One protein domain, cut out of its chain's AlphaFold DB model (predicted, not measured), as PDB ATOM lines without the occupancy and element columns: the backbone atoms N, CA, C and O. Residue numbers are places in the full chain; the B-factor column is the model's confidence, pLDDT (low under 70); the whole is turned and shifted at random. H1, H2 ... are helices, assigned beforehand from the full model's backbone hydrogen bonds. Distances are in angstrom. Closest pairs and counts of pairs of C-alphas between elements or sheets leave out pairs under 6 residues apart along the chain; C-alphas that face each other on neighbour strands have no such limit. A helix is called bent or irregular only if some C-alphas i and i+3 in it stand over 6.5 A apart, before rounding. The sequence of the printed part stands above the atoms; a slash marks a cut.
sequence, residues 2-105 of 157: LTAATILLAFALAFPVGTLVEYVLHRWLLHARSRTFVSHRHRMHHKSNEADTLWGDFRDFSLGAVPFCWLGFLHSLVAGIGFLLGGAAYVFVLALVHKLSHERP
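AT A GLANCE: This is residues 2 to 105 of the 157 residues of the protein "Fatty acid hydroxylase: Sterol desaturase" of Gemmata massiliana (UniProt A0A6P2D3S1). Two long helices, H1 and H5, cross as a lopsided X near Phe 11 and Gly 86 and spread apart toward their last residues, H1 with a kink on the way. The shorter H3 spans the gap between the spread parts and packs on both, H2 packs on the last residues of H1 at one end, and little H4 packs on H5 toward the other. The printed part has 104 residues with five named helices, in the order H1 H2 H3 H4 H5, and no named strand; the class is all helix. It is compact, with a radius of gyration of the C-alphas of 14.8 A, yet elongated, with spans of 49 by 31 by 18 A.

IN THESE COORDINATES: Find C-alpha 2 at (143.251, 202.511, 207.657); from there H1, residues 2 to 30, runs 38.7 A to C-alpha 30 at (155.829, 220.239, 175.681), with a kink of 36 degrees near residue 20. H1 is neither bent nor irregular, but only just: C-alphas 27 and 30 are 6.3 A apart. H5, residues 77 to 103, runs 38.9 A and ends with C-alpha 103 at (149.253, 202.790, 166.087). Look between them in the chain for H2, residues 37 to 48, H3, residues 54 to 65, and the four-residue H4, residues 71 to 74.

HOW THE PARTS SIT: Begin with the hub helices, H1 and H5, which touch three others each. They touch each other at a steep tilt of 46 degrees, the same way; their closest C-alphas are those of Phe 11 and Gly 86, 4.0 A apart. H3 touches H5, with residues 88 to 99 of H5 alone, at a steep tilt of 46 degrees, opposite ways; the closest C-alphas, of Asp 57 and Ala 95, are 5.3 A apart. With residues 61 to 65 alone H3 also touches H1, about perpendicular at 86 degrees, closest at the C-alphas of Leu 25 and Gly 64, 6.3 A. H2 touches H1 with residues 38 to 43 alone, at a steep tilt of 65 degrees; the closest C-alphas, of Leu 30 and Ser 39, are 4.2 A apart. H4 touches H5, closest at the C-alphas of Gly 72 and Gly 80, 3.8 A. H2 is apart from H4 and H5. In H2, H3 and H5 every O i to N i+4 pair is within hydrogen-bond range; in H1 22 of 25 are, and H4 is too short for such a pair.

THE WHOLE: Look to Leu 2 and Lys 47 for the two C-alphas farthest apart, 49.1 A. The printed part has no cut and no long link. Its mean pLDDT is 94.9, and no printed residue is under 70.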
ATOM      1  N   LEU A   2     143.101 201.097 208.048       83.62
ATOM      2  CA  LEU A   2     143.251 202.511 207.657       83.62
ATOM      3  C   LEU A   2     144.418 202.782 206.680       83.62
ATOM      4  O   LEU A   2     144.260 203.537 205.726       83.62
ATOM      5  N   THR A   3     145.560 202.110 206.854       91.00
ATOM      6  CA  THR A   3     146.744 202.256 205.986       91.00
ATOM      7  C   THR A   3     146.471 201.842 204.540       91.00
ATOM      8  O   THR A   3     146.731 202.611 203.624       91.00
ATOM      9  N   ALA A   4     145.896 200.653 204.325       93.69
ATOM     10  CA  ALA A   4     145.582 200.155 202.985       93.69
ATOM     11  C   ALA A   4     144.549 201.045 202.280       93.69
ATOM     12  O   ALA A   4     144.741 201.402 201.122       93.69
ATOM     13  N   ALA A   5     143.504 201.472 202.998       96.50
ATOM     14  CA  ALA A   5     142.518 202.410 202.466       96.50
ATOM     15  C   ALA A   5     143.161 203.748 202.061       96.50
ATOM     16  O   ALA A   5     142.866 204.268 200.990       96.50
ATOM     17  N   THR A   6     144.091 204.264 202.871       96.94
ATOM     18  CA  THR A   6     144.826 205.503 202.571       96.94
ATOM     19  C   THR A   6     145.678 205.365 201.308       96.94
ATOM     20  O   THR A   6     145.646 206.252 200.460       96.94
ATOM     21  N   ILE A   7     146.402 204.249 201.147       97.38
ATOM     22  CA  ILE A   7     147.204 203.979 199.940       97.38
ATOM     23  C   ILE A   7     146.306 203.936 198.708       97.38
ATOM     24  O   ILE A   7     146.587 204.624 197.732       97.38
ATOM     25  N   LEU A   8     145.229 203.147 198.755       97.81
ATOM     26  CA  LEU A   8     144.325 202.965 197.619       97.81
ATOM     27  C   LEU A   8     143.623 204.269 197.237       97.81
ATOM     28  O   LEU A   8     143.513 204.577 196.053       97.81
ATOM     29  N   LEU A   9     143.192 205.057 198.224       97.94
ATOM     30  CA  LEU A   9     142.566 206.350 197.972       97.94
ATOM     31  C   LEU A   9     143.565 207.345 197.376       97.94
ATOM     32  O   LEU A   9     143.252 207.989 196.379       97.94
ATOM     33  N   ALA A  10     144.774 207.446 197.933       98.12
ATOM     34  CA  ALA A  10     145.811 208.327 197.401       98.12
ATOM     35  C   ALA A  10     146.238 207.919 195.981       98.12
ATOM     36  O   ALA A  10     146.391 208.777 195.114       98.12
ATOM     37  N   PHE A  11     146.357 206.614 195.725       98.38
ATOM     38  CA  PHE A  11     146.606 206.058 194.398       98.38
ATOM     39  C   PHE A  11     145.499 206.449 193.414       98.38
ATOM     40  O   PHE A  11     145.783 206.962 192.336       98.38
ATOM     41  N   ALA A  12     144.232 206.257 193.793       98.38
ATOM     42  CA  ALA A  12     143.093 206.596 192.946       98.38
ATOM     43  C   ALA A  12     142.999 208.106 192.679       98.38
ATOM     44  O   ALA A  12     142.737 208.512 191.549       98.38
ATOM     45  N   LEU A  13     143.266 208.947 193.684       98.06
ATOM     46  CA  LEU A  13     143.276 210.410 193.552       98.06
ATOM     47  C   LEU A  13     144.387 210.927 192.631       98.06
ATOM     48  O   LEU A  13     144.243 212.009 192.058       98.06
ATOM     49  N   ALA A  14     145.460 210.163 192.429       98.19
ATOM     50  CA  ALA A  14     146.505 210.534 191.485       98.19
ATOM     51  C   ALA A  14     146.018 210.542 190.025       98.19
ATOM     52  O   ALA A  14     146.578 211.273 189.220       98.19
ATOM     53  N   PHE A  15     144.958 209.802 189.672       98.38
ATOM     54  CA  PHE A  15     144.418 209.769 188.306       98.38
ATOM     55  C   PHE A  15     143.750 211.088 187.882       98.38
ATOM     56  O   PHE A  15     144.181 211.664 186.884       98.38
ATOM     57  N   PRO A  16     142.736 211.624 188.592       98.06
ATOM     58  CA  PRO A  16     142.137 212.902 188.213       98.06
ATOM     59  C   PRO A  16     143.157 214.045 188.264       98.06
ATOM     60  O   PRO A  16     143.175 214.870 187.351       98.06
ATOM     61  N   VAL A  17     144.061 214.061 189.254       98.00
ATOM     62  CA  VAL A  17     145.173 215.028 189.283       98.00
ATOM     63  C   VAL A  17     146.093 214.832 188.076       98.00
ATOM     64  O   VAL A  17     146.445 215.801 187.411       98.00
ATOM     65  N   GLY A  18     146.415 213.584 187.743       98.31
ATOM     66  CA  GLY A  18     147.209 213.197 186.583       98.31
ATOM     67  C   GLY A  18     146.639 213.733 185.274       98.31
ATOM     68  O   GLY A  18     147.395 214.296 184.491       98.31
ATOM     69  N   THR A  19     145.317 213.675 185.069       98.44
ATOM     70  CA  THR A  19     144.682 214.239 183.858       98.44
ATOM     71  C   THR A  19     144.876 215.747 183.733       98.44
ATOM     72  O   THR A  19     145.055 216.257 182.627       98.44
ATOM     73  N   LEU A  20     144.868 216.475 184.854       98.31
ATOM     74  CA  LEU A  20     145.119 217.914 184.856       98.31
ATOM     75  C   LEU A  20     146.599 218.209 184.611       98.31
ATOM     76  O   LEU A  20     146.929 219.088 183.817       98.31
ATOM     77  N   VAL A  21     147.490 217.465 185.271       98.19
ATOM     78  CA  VAL A  21     148.940 217.600 185.102       98.19
ATOM     79  C   VAL A  21     149.334 217.301 183.659       98.19
ATOM     80  O   VAL A  21     150.030 218.106 183.058       98.19
ATOM     81  N   GLU A  22     148.839 216.219 183.061       98.19
ATOM     82  CA  GLU A  22     148.997 215.913 181.636       98.19
ATOM     83  C   GLU A  22     148.629 217.105 180.759       98.19
ATOM     84  O   GLU A  22     149.438 217.533 179.937       98.19
ATOM     85  N   TYR A  23     147.432 217.660 180.954       98.31
ATOM     86  CA  TYR A  23     146.954 218.793 180.175       98.31
ATOM     87  C   TYR A  23     147.895 220.001 180.303       98.31
ATOM     88  O   TYR A  23     148.276 220.617 179.302       98.31
ATOM     89  N   VAL A  24     148.325 220.313 181.531       97.44
ATOM     90  CA  VAL A  24     149.248 221.419 181.815       97.44
ATOM     91  C   VAL A  24     150.632 221.176 181.204       97.44
ATOM     92  O   VAL A  24     151.209 222.061 180.571       97.44
ATOM     93  N   LEU A  25     151.184 219.977 181.340       96.81
ATOM     94  CA  LEU A  25     152.490 219.657 180.773       96.81
ATOM     95  C   LEU A  25     152.438 219.665 179.248       96.81
ATOM     96  O   LEU A  25     153.309 220.254 178.610       96.81
ATOM     97  N   HIS A  26     151.400 219.087 178.650       96.56
ATOM     98  CA  HIS A  26     151.284 219.039 177.201       96.56
ATOM     99  C   HIS A  26     151.183 220.447 176.607       96.56
ATOM    100  O   HIS A  26     151.953 220.803 175.714       96.56
ATOM    101  N   ARG A  27     150.318 221.302 177.156       95.75
ATOM    102  CA  ARG A  27     150.106 222.646 176.611       95.75
ATOM    103  C   ARG A  27     151.213 223.649 176.958       95.75
ATOM    104  O   ARG A  27     151.553 224.460 176.099       95.75
ATOM    105  N   TRP A  28     151.782 223.623 178.165       94.31
ATOM    106  CA  TRP A  28     152.719 224.666 178.618       94.31
ATOM    107  C   TRP A  28     154.170 224.227 178.738       94.31
ATOM    108  O   TRP A  28     155.024 225.107 178.770       94.31
ATOM    109  N   LEU A  29     154.474 222.930 178.803       94.50
ATOM    110  CA  LEU A  29     155.856 222.440 178.834       94.50
ATOM    111  C   LEU A  29     156.270 221.894 177.466       94.50
ATOM    112  O   LEU A  29     157.230 222.379 176.872       94.50
ATOM    113  N   LEU A  30     155.524 220.924 176.940       94.44
ATOM    114  CA  LEU A  30     155.829 220.239 175.681       94.44
ATOM    115  C   LEU A  30     155.641 221.166 174.466       94.44
ATOM    116  O   LEU A  30     156.491 221.185 173.578       94.44
ATOM    117  N   HIS A  31     154.599 222.005 174.467       93.62
ATOM    118  CA  HIS A  31     154.363 223.048 173.449       93.62
ATOM    119  C   HIS A  31     154.969 224.420 173.780       93.62
ATOM    120  O   HIS A  31     154.705 225.408 173.085       93.62
ATOM    121  N   ALA A  32     155.808 224.520 174.815       89.12
ATOM    122  CA  ALA A  32     156.508 225.767 175.106       89.12
ATOM    123  C   ALA A  32     157.448 226.179 173.969       89.12
ATOM    124  O   ALA A  32     158.080 225.360 173.301       89.12
ATOM    125  N   ARG A  33     157.654 227.494 173.827       83.94
ATOM    126  CA  ARG A  33     158.677 228.046 172.923       83.94
ATOM    127  C   ARG A  33     160.109 227.737 173.391       83.94
ATOM    128  O   ARG A  33     161.037 227.793 172.583       83.94
ATOM    129  N   SER A  34     160.302 227.437 174.678       79.44
ATOM    130  CA  SER A  34     161.595 227.037 175.242       79.44
ATOM    131  C   SER A  34     162.113 225.757 174.586       79.44
ATOM    132  O   SER A  34     161.338 224.863 174.261       79.44
ATOM    133  N   ARG A  35     163.436 225.630 174.424       82.06
ATOM    134  CA  ARG A  35     164.095 224.437 173.858       82.06
ATOM    135  C   ARG A  35     164.556 223.471 174.950       82.06
ATOM    136  O   ARG A  35     165.715 223.072 174.982       82.06
ATOM    137  N   THR A  36     163.655 223.137 175.869       90.62
ATOM    138  CA  THR A  36     163.914 222.041 176.810       90.62
ATOM    139  C   THR A  36     164.043 220.728 176.041       90.62
ATOM    140  O   THR A  36     163.558 220.609 174.915       90.62
ATOM    141  N   PHE A  37     164.677 219.730 176.650       90.81
ATOM    142  CA  PHE A  37     164.806 218.411 176.040       90.81
ATOM    143  C   PHE A  37     163.436 217.813 175.656       90.81
ATOM    144  O   PHE A  37     163.261 217.372 174.521       90.81
ATOM    145  N   VAL A  38     162.447 217.889 176.556       92.06
ATOM    146  CA  VAL A  38     161.092 217.351 176.329       92.06
ATOM    147  C   VAL A  38     160.327 218.120 175.246       92.06
ATOM    148  O   VAL A  38     159.751 217.505 174.356       92.06
ATOM    149  N   SER A  39     160.386 219.456 175.231       92.75
ATOM    150  CA  SER A  39     159.716 220.256 174.192       92.75
ATOM    151  C   SER A  39     160.358 220.089 172.812       92.75
ATOM    152  O   SER A  39     159.674 220.094 171.788       92.75
ATOM    153  N   HIS A  40     161.680 219.898 172.760       92.56
ATOM    154  CA  HIS A  40     162.370 219.589 171.512       92.56
ATOM    155  C   HIS A  40     161.952 218.224 170.964       92.56
ATOM    156  O   HIS A  40     161.614 218.128 169.783       92.56
ATOM    157  N   ARG A  41     161.934 217.190 171.813       92.94
ATOM    158  CA  ARG A  41     161.464 215.854 171.431       92.94
ATOM    159  C   ARG A  41     160.021 215.870 170.947       92.94
ATOM    160  O   ARG A  41     159.766 215.385 169.851       92.94
ATOM    161  N   HIS A  42     159.125 216.524 171.683       93.88
ATOM    162  CA  HIS A  42     157.722 216.662 171.288       93.88
ATOM    163  C   HIS A  42     157.559 217.336 169.928       93.88
ATOM    164  O   HIS A  42     156.768 216.916 169.091       93.88
ATOM    165  N   ARG A  43     158.365 218.362 169.643       92.25
ATOM    166  CA  ARG A  43     158.369 218.996 168.322       92.25
ATOM    167  C   ARG A  43     158.839 218.048 167.215       92.25
ATOM    168  O   ARG A  43     158.336 218.138 166.097       92.25
ATOM    169  N   MET A  44     159.821 217.191 167.490       92.56
ATOM    170  CA  MET A  44     160.290 216.194 166.524       92.56
ATOM    171  C   MET A  44     159.229 215.123 166.273       92.56
ATOM    172  O   MET A  44     158.985 214.799 165.116       92.56
ATOM    173  N   HIS A  45     158.545 214.682 167.329       93.38
ATOM    174  CA  HIS A  45     157.376 213.806 167.272       93.38
ATOM    175  C   HIS A  45     156.246 214.392 166.416       93.38
ATOM    176  O   HIS A  45     155.766 213.756 165.484       93.38
ATOM    177  N   HIS A  46     155.885 215.658 166.641       92.44
ATOM    178  CA  HIS A  46     154.925 216.388 165.800       92.44
ATOM    179  C   HIS A  46     155.348 216.467 164.330       92.44
ATOM    180  O   HIS A  46     154.508 216.479 163.436       92.44
ATOM    181  N   LYS A  47     156.656 216.541 164.065       91.75
ATOM    182  CA  LYS A  47     157.198 216.629 162.706       91.75
ATOM    183  C   LYS A  47     157.193 215.279 161.985       91.75
ATOM    184  O   LYS A  47     156.938 215.269 160.784       91.75
ATOM    185  N   SER A  48     157.530 214.184 162.668       91.25
ATOM    186  CA  SER A  48     157.513 212.840 162.076       91.25
ATOM    187  C   SER A  48     156.105 212.257 162.009       91.25
ATOM    188  O   SER A  48     155.812 211.502 161.090       91.25
ATOM    189  N   ASN A  49     155.237 212.636 162.953       90.00
ATOM    190  CA  ASN A  49     153.929 212.024 163.172       90.00
ATOM    191  C   ASN A  49     154.010 210.500 163.397       90.00
ATOM    192  O   ASN A  49     153.086 209.763 163.070       90.00
ATOM    193  N   GLU A  50     155.138 210.033 163.928       90.00
ATOM    194  CA  GLU A  50     155.356 208.635 164.294       90.00
ATOM    195  C   GLU A  50     155.075 208.442 165.781       90.00
ATOM    196  O   GLU A  50     155.202 209.381 166.562       90.00
ATOM    197  N   ALA A  51     154.713 207.230 166.197       88.62
ATOM    198  CA  ALA A  51     154.566 206.937 167.615       88.62
ATOM    199  C   ALA A  51     155.918 207.055 168.332       88.62
ATOM    200  O   ALA A  51     156.892 206.399 167.955       88.62
ATOM    201  N   ASP A  52     155.958 207.832 169.414       88.44
ATOM    202  CA  ASP A  52     157.097 207.815 170.317       88.44
ATOM    203  C   ASP A  52     157.165 206.464 171.058       88.44
ATOM    204  O   ASP A  52     156.201 205.691 171.155       88.44
ATOM    205  N   THR A  53     158.344 206.128 171.580       92.94
ATOM    206  CA  THR A  53     158.466 204.913 172.397       92.94
ATOM    207  C   THR A  53     157.693 205.076 173.705       92.94
ATOM    208  O   THR A  53     157.781 206.124 174.342       92.94
ATOM    209  N   LEU A  54     157.040 204.004 174.168       94.50
ATOM    210  CA  LEU A  54     156.304 203.986 175.441       94.50
ATOM    211  C   LEU A  54     157.146 204.539 176.606       94.50
ATOM    212  O   LEU A  54     156.677 205.339 177.407       94.50
ATOM    213  N   TRP A  55     158.417 204.137 176.676       95.12
ATOM    214  CA  TRP A  55     159.349 204.590 177.710       95.12
ATOM    215  C   TRP A  55     159.840 206.027 177.506       95.12
ATOM    216  O   TRP A  55     160.173 206.697 178.482       95.12
ATOM    217  N   GLY A  56     159.874 206.505 176.261       93.94
ATOM    218  CA  GLY A  56     160.169 207.897 175.930       93.94
ATOM    219  C   GLY A  56     159.098 208.830 176.484       93.94
ATOM    220  O   GLY A  56     159.430 209.736 177.248       93.94
ATOM    221  N   ASP A  57     157.828 208.540 176.196       94.00
ATOM    222  CA  ASP A  57     156.689 209.292 176.735       94.00
ATOM    223  C   ASP A  57     156.616 209.194 178.255       94.00
ATOM    224  O   ASP A  57     156.472 210.205 178.943       94.00
ATOM    225  N   PHE A  58     156.779 207.979 178.794       96.81
ATOM    226  CA  PHE A  58     156.774 207.764 180.235       96.81
ATOM    227  C   PHE A  58     157.819 208.643 180.929       96.81
ATOM    228  O   PHE A  58     157.512 209.300 181.924       96.81
ATOM    229  N   ARG A  59     159.044 208.705 180.392       95.81
ATOM    230  CA  ARG A  59     160.107 209.575 180.907       95.81
ATOM    231  C   ARG A  59     159.728 211.048 180.787       95.81
ATOM    232  O   ARG A  59     159.855 211.772 181.772       95.81
ATOM    233  N   ASP A  60     159.310 211.500 179.608       93.94
ATOM    234  CA  ASP A  60     159.116 212.927 179.329       93.94
ATOM    235  C   ASP A  60     157.991 213.515 180.199       93.94
ATOM    236  O   ASP A  60     158.174 214.569 180.816       93.94
ATOM    237  N   PHE A  61     156.886 212.783 180.369       95.81
ATOM    238  CA  PHE A  61     155.819 213.172 181.292       95.81
ATOM    239  C   PHE A  61     156.206 212.995 182.766       95.81
ATOM    240  O   PHE A  61     155.862 213.856 183.573       95.81
ATOM    241  N   SER A  62     156.970 211.957 183.133       95.69
ATOM    242  CA  SER A  62     157.459 211.799 184.514       95.69
ATOM    243  C   SER A  62     158.355 212.961 184.942       95.69
ATOM    244  O   SER A  62     158.193 213.474 186.046       95.69
ATOM    245  N   LEU A  63     159.259 213.420 184.067       93.38
ATOM    246  CA  LEU A  63     160.127 214.572 184.334       93.38
ATOM    247  C   LEU A  63     159.315 215.855 184.550       93.38
ATOM    248  O   LEU A  63     159.610 216.619 185.467       93.38
ATOM    249  N   GLY A  64     158.274 216.074 183.743       91.12
ATOM    250  CA  GLY A  64     157.361 217.201 183.933       91.12
ATOM    251  C   GLY A  64     156.493 217.080 185.191       91.12
ATOM    252  O   GLY A  64     156.136 218.094 185.785       91.12
ATOM    253  N   ALA A  65     156.175 215.858 185.628       93.69
ATOM    254  CA  ALA A  65     155.291 215.590 186.762       93.69
ATOM    255  C   ALA A  65     155.982 215.640 188.139       93.69
ATOM    256  O   ALA A  65     155.289 215.624 189.159       93.69
ATOM    257  N   VAL A  66     157.319 215.737 188.199       92.81
ATOM    258  CA  VAL A  66     158.092 215.818 189.460       92.81
ATOM    259  C   VAL A  66     157.535 216.858 190.449       92.81
ATOM    260  O   VAL A  66     157.386 216.526 191.625       92.81
ATOM    261  N   PRO A  67     157.134 218.080 190.037       91.69
ATOM    262  CA  PRO A  67     156.575 219.069 190.959       91.69
ATOM    263  C   PRO A  67     155.205 218.704 191.542       91.69
ATOM    264  O   PRO A  67     154.715 219.437 192.391       91.69
ATOM    265  N   PHE A  68     154.571 217.617 191.103       93.19
ATOM    266  CA  PHE A  68     153.240 217.202 191.553       93.19
ATOM    267  C   PHE A  68     153.255 215.851 192.270       93.19
ATOM    268  O   PHE A  68     152.329 215.544 193.016       93.19
ATOM    269  N   CYS A  69     154.301 215.036 192.101       90.50
ATOM    270  CA  CYS A  69     154.334 213.675 192.645       90.50
ATOM    271  C   CYS A  69     154.444 213.612 194.181       90.50
ATOM    272  O   CYS A  69     154.199 212.562 194.773       90.50
ATOM    273  N   TRP A  70     154.765 214.733 194.837       93.00
ATOM    274  CA  TRP A  70     154.931 214.827 196.288       93.00
ATOM    275  C   TRP A  70     153.651 215.225 197.046       93.00
ATOM    276  O   TRP A  70     153.651 215.225 198.275       93.00
ATOM    277  N   LEU A  71     152.544 215.519 196.352       94.94
ATOM    278  CA  LEU A  71     151.314 216.032 196.978       94.94
ATOM    279  C   LEU A  71     150.742 215.102 198.060       94.94
ATOM    280  O   LEU A  71     150.279 215.578 199.091       94.94
ATOM    281  N   GLY A  72     150.823 213.780 197.882       95.25
ATOM    282  CA  GLY A  72     150.362 212.826 198.899       95.25
ATOM    283  C   GLY A  72     151.159 212.882 200.212       95.25
ATOM    284  O   GLY A  72     150.603 212.616 201.279       95.25
ATOM    285  N   PHE A  73     152.437 213.277 200.160       96.81
ATOM    286  CA  PHE A  73     153.299 213.368 201.344       96.81
ATOM    287  C   PHE A  73     152.917 214.536 202.258       96.81
ATOM    288  O   PHE A  73     153.253 214.503 203.439       96.81
ATOM    289  N   LEU A  74     152.162 215.518 201.749       96.38
ATOM    290  CA  LEU A  74     151.572 216.583 202.566       96.38
ATOM    291  C   LEU A  74     150.574 216.046 203.598       96.38
ATOM    292  O   LEU A  74     150.345 216.685 204.619       96.38
ATOM    293  N   HIS A  75     149.974 214.881 203.332       96.44
ATOM    294  CA  HIS A  75     149.047 214.235 204.251       96.44
ATOM    295  C   HIS A  75     149.744 213.203 205.149       96.44
ATOM    296  O   HIS A  75     149.572 213.227 206.364       96.44
ATOM    297  N   SER A  76     150.510 212.272 204.566       97.44
ATOM    298  CA  SER A  76     151.312 211.287 205.309       97.44
ATOM    299  C   SER A  76     152.301 210.559 204.393       97.44
ATOM    300  O   SER A  76     152.130 210.545 203.176       97.44
ATOM    301  N   LEU A  77     153.292 209.866 204.967       97.25
ATOM    302  CA  LEU A  77     154.217 209.006 204.209       97.25
ATOM    303  C   LEU A  77     153.475 207.946 203.372       97.25
ATOM    304  O   LEU A  77     153.800 207.714 202.210       97.25
ATOM    305  N   VAL A  78     152.454 207.325 203.962       97.81
ATOM    306  CA  VAL A  78     151.660 206.260 203.336       97.81
ATOM    307  C   VAL A  78     150.846 206.797 202.155       97.81
ATOM    308  O   VAL A  78     150.828 206.183 201.089       97.81
ATOM    309  N   ALA A  79     150.206 207.958 202.323       98.00
ATOM    310  CA  ALA A  79     149.504 208.633 201.234       98.00
ATOM    311  C   ALA A  79     150.474 209.097 200.140       98.00
ATOM    312  O   ALA A  79     150.165 208.964 198.961       98.00
ATOM    313  N   GLY A  80     151.664 209.568 200.516       97.88
ATOM    314  CA  GLY A  80     152.736 209.916 199.588       97.88
ATOM    315  C   GLY A  80     153.138 208.760 198.682       97.88
ATOM    316  O   GLY A  80     153.134 208.910 197.463       97.88
ATOM    317  N   ILE A  81     153.401 207.585 199.258       97.56
ATOM    318  CA  ILE A  81     153.733 206.380 198.486       97.56
ATOM    319  C   ILE A  81     152.569 205.976 197.570       97.56
ATOM    320  O   ILE A  81     152.790 205.720 196.387       97.56
ATOM    321  N   GLY A  82     151.333 205.953 198.083       98.19
ATOM    322  CA  GLY A  82     150.154 205.626 197.276       98.19
ATOM    323  C   GLY A  82     149.965 206.581 196.097       98.19
ATOM    324  O   GLY A  82     149.785 206.137 194.965       98.19
ATOM    325  N   PHE A  83     150.087 207.886 196.343       98.44
ATOM    326  CA  PHE A  83     149.967 208.923 195.322       98.44
ATOM    327  C   PHE A  83     151.085 208.840 194.275       98.44
ATOM    328  O   PHE A  83     150.809 208.929 193.082       98.44
ATOM    329  N   LEU A  84     152.335 208.616 194.696       98.06
ATOM    330  CA  LEU A  84     153.477 208.458 193.792       98.06
ATOM    331  C   LEU A  84     153.294 207.251 192.861       98.06
ATOM    332  O   LEU A  84     153.488 207.372 191.651       98.06
ATOM    333  N   LEU A  85     152.878 206.103 193.408       98.06
ATOM    334  CA  LEU A  85     152.588 204.900 192.624       98.06
ATOM    335  C   LEU A  85     151.401 205.112 191.675       98.06
ATOM    336  O   LEU A  85     151.460 204.686 190.523       98.06
ATOM    337  N   GLY A  86     150.354 205.803 192.130       98.38
ATOM    338  CA  GLY A  86     149.204 206.167 191.299       98.38
ATOM    339  C   GLY A  86     149.588 207.102 190.157       98.38
ATOM    340  O   GLY A  86     149.168 206.892 189.023       98.38
ATOM    341  N   GLY A  87     150.450 208.083 190.423       98.38
ATOM    342  CA  GLY A  87     150.983 208.995 189.415       98.38
ATOM    343  C   GLY A  87     151.828 208.267 188.372       98.38
ATOM    344  O   GLY A  87     151.632 208.471 187.178       98.38
ATOM    345  N   ALA A  88     152.711 207.359 188.797       98.12
ATOM    346  CA  ALA A  88     153.482 206.526 187.875       98.12
ATOM    347  C   ALA A  88     152.571 205.631 187.015       98.12
ATOM    348  O   ALA A  88     152.737 205.565 185.798       98.12
ATOM    349  N   ALA A  89     151.563 204.995 187.620       98.50
ATOM    350  CA  ALA A  89     150.574 204.205 186.888       98.50
ATOM    351  C   ALA A  89     149.790 205.062 185.879       98.50
ATOM    352  O   ALA A  89     149.581 204.637 184.743       98.50
ATOM    353  N   TYR A  90     149.413 206.284 186.256       98.56
ATOM    354  CA  TYR A  90     148.752 207.226 185.361       98.56
ATOM    355  C   TYR A  90     149.635 207.598 184.164       98.56
ATOM    356  O   TYR A  90     149.181 207.520 183.026       98.56
ATOM    357  N   VAL A  91     150.906 207.948 184.391       98.38
ATOM    358  CA  VAL A  91     151.844 208.287 183.306       98.38
ATOM    359  C   VAL A  91     152.051 207.100 182.359       98.38
ATOM    360  O   VAL A  91     152.139 207.289 181.148       98.38
ATOM    361  N   PHE A  92     152.059 205.868 182.878       98.50
ATOM    362  CA  PHE A  92     152.082 204.669 182.041       98.50
ATOM    363  C   PHE A  92     150.825 204.538 181.170       98.50
ATOM    364  O   PHE A  92     150.939 204.287 179.971       98.50
ATOM    365  N   VAL A  93     149.632 204.749 181.743       98.44
ATOM    366  CA  VAL A  93     148.370 204.761 180.983       98.44
ATOM    367  C   VAL A  93     148.390 205.851 179.915       98.44
ATOM    368  O   VAL A  93     148.048 205.571 178.771       98.44
ATOM    369  N   LEU A  94     148.841 207.058 180.251       98.06
ATOM    370  CA  LEU A  94     149.009 208.150 179.297       98.06
ATOM    371  C   LEU A  94     149.929 207.751 178.138       98.06
ATOM    372  O   LEU A  94     149.535 207.907 176.985       98.06
ATOM    373  N   ALA A  95     151.112 207.204 178.421       98.06
ATOM    374  CA  ALA A  95     152.067 206.807 177.391       98.06
ATOM    375  C   ALA A  95     151.483 205.704 176.491       98.06
ATOM    376  O   ALA A  95     151.647 205.720 175.272       98.06
ATOM    377  N   LEU A  96     150.739 204.764 177.083       98.12
ATOM    378  CA  LEU A  96     150.044 203.721 176.339       98.12
ATOM    379  C   LEU A  96     148.944 204.303 175.446       98.12
ATOM    380  O   LEU A  96     148.862 203.936 174.279       98.12
ATOM    381  N   VAL A  97     148.113 205.214 175.957       97.94
ATOM    382  CA  VAL A  97     147.042 205.856 175.178       97.94
ATOM    383  C   VAL A  97     147.620 206.729 174.067       97.94
ATOM    384  O   VAL A  97     147.104 206.692 172.952       97.94
ATOM    385  N   HIS A  98     148.709 207.455 174.323       97.06
ATOM    386  CA  HIS A  98     149.426 208.236 173.314       97.06
ATOM    387  C   HIS A  98     149.905 207.343 172.165       97.06
ATOM    388  O   HIS A  98     149.574 207.582 171.003       97.06
ATOM    389  N   LYS A  99     150.587 206.242 172.499       96.44
ATOM    390  CA  LYS A  99     151.055 205.254 171.527       96.44
ATOM    391  C   LYS A  99     149.907 204.590 170.763       96.44
ATOM    392  O   LYS A  99     149.953 204.489 169.538       96.44
ATOM    393  N   LEU A 100     148.856 204.164 171.465       96.81
ATOM    394  CA  LEU A 100     147.673 203.567 170.845       96.81
ATOM    395  C   LEU A 100     146.956 204.549 169.922       96.81
ATOM    396  O   LEU A 100     146.450 204.123 168.894       96.81
ATOM    397  N   SER A 101     146.939 205.841 170.243       95.50
ATOM    398  CA  SER A 101     146.331 206.862 169.382       95.50
ATOM    399  C   SER A 101     147.038 206.991 168.030       95.50
ATOM    400  O   SER A 101     146.399 207.362 167.054       95.50
ATOM    401  N   HIS A 102     148.328 206.649 167.958       93.75
ATOM    402  CA  HIS A 102     149.081 206.565 166.704       93.75
ATOM    403  C   HIS A 102     148.918 205.217 165.999       93.75
ATOM    404  O   HIS A 102     148.621 205.161 164.810       93.75
ATOM    405  N   GLU A 103     149.131 204.112 166.716       94.94
ATOM    406  CA  GLU A 103     149.253 202.790 166.087       94.94
ATOM    407  C   GLU A 103     147.911 202.070 165.902       94.94
ATOM    408  O   GLU A 103     147.740 201.279 164.972       94.94
ATOM    409  N   ARG A 104     146.979 202.253 166.843       95.50
ATOM    410  CA  ARG A 104     145.712 201.510 166.938       95.50
ATOM    411  C   ARG A 104     144.602 202.376 167.564       95.50
ATOM    412  O   ARG A 104     144.050 201.977 168.598       95.50
ATOM    413  N   PRO A 105     144.236 203.530 166.971       94.00
ATOM    414  CA  PRO A 105     143.310 204.499 167.578       94.00
ATOM    415  C   PRO A 105     141.925 203.916 167.887       94.00
ATOM    416  O   PRO A 105     141.244 204.342 168.818       94.00
TER     417      PRO A 105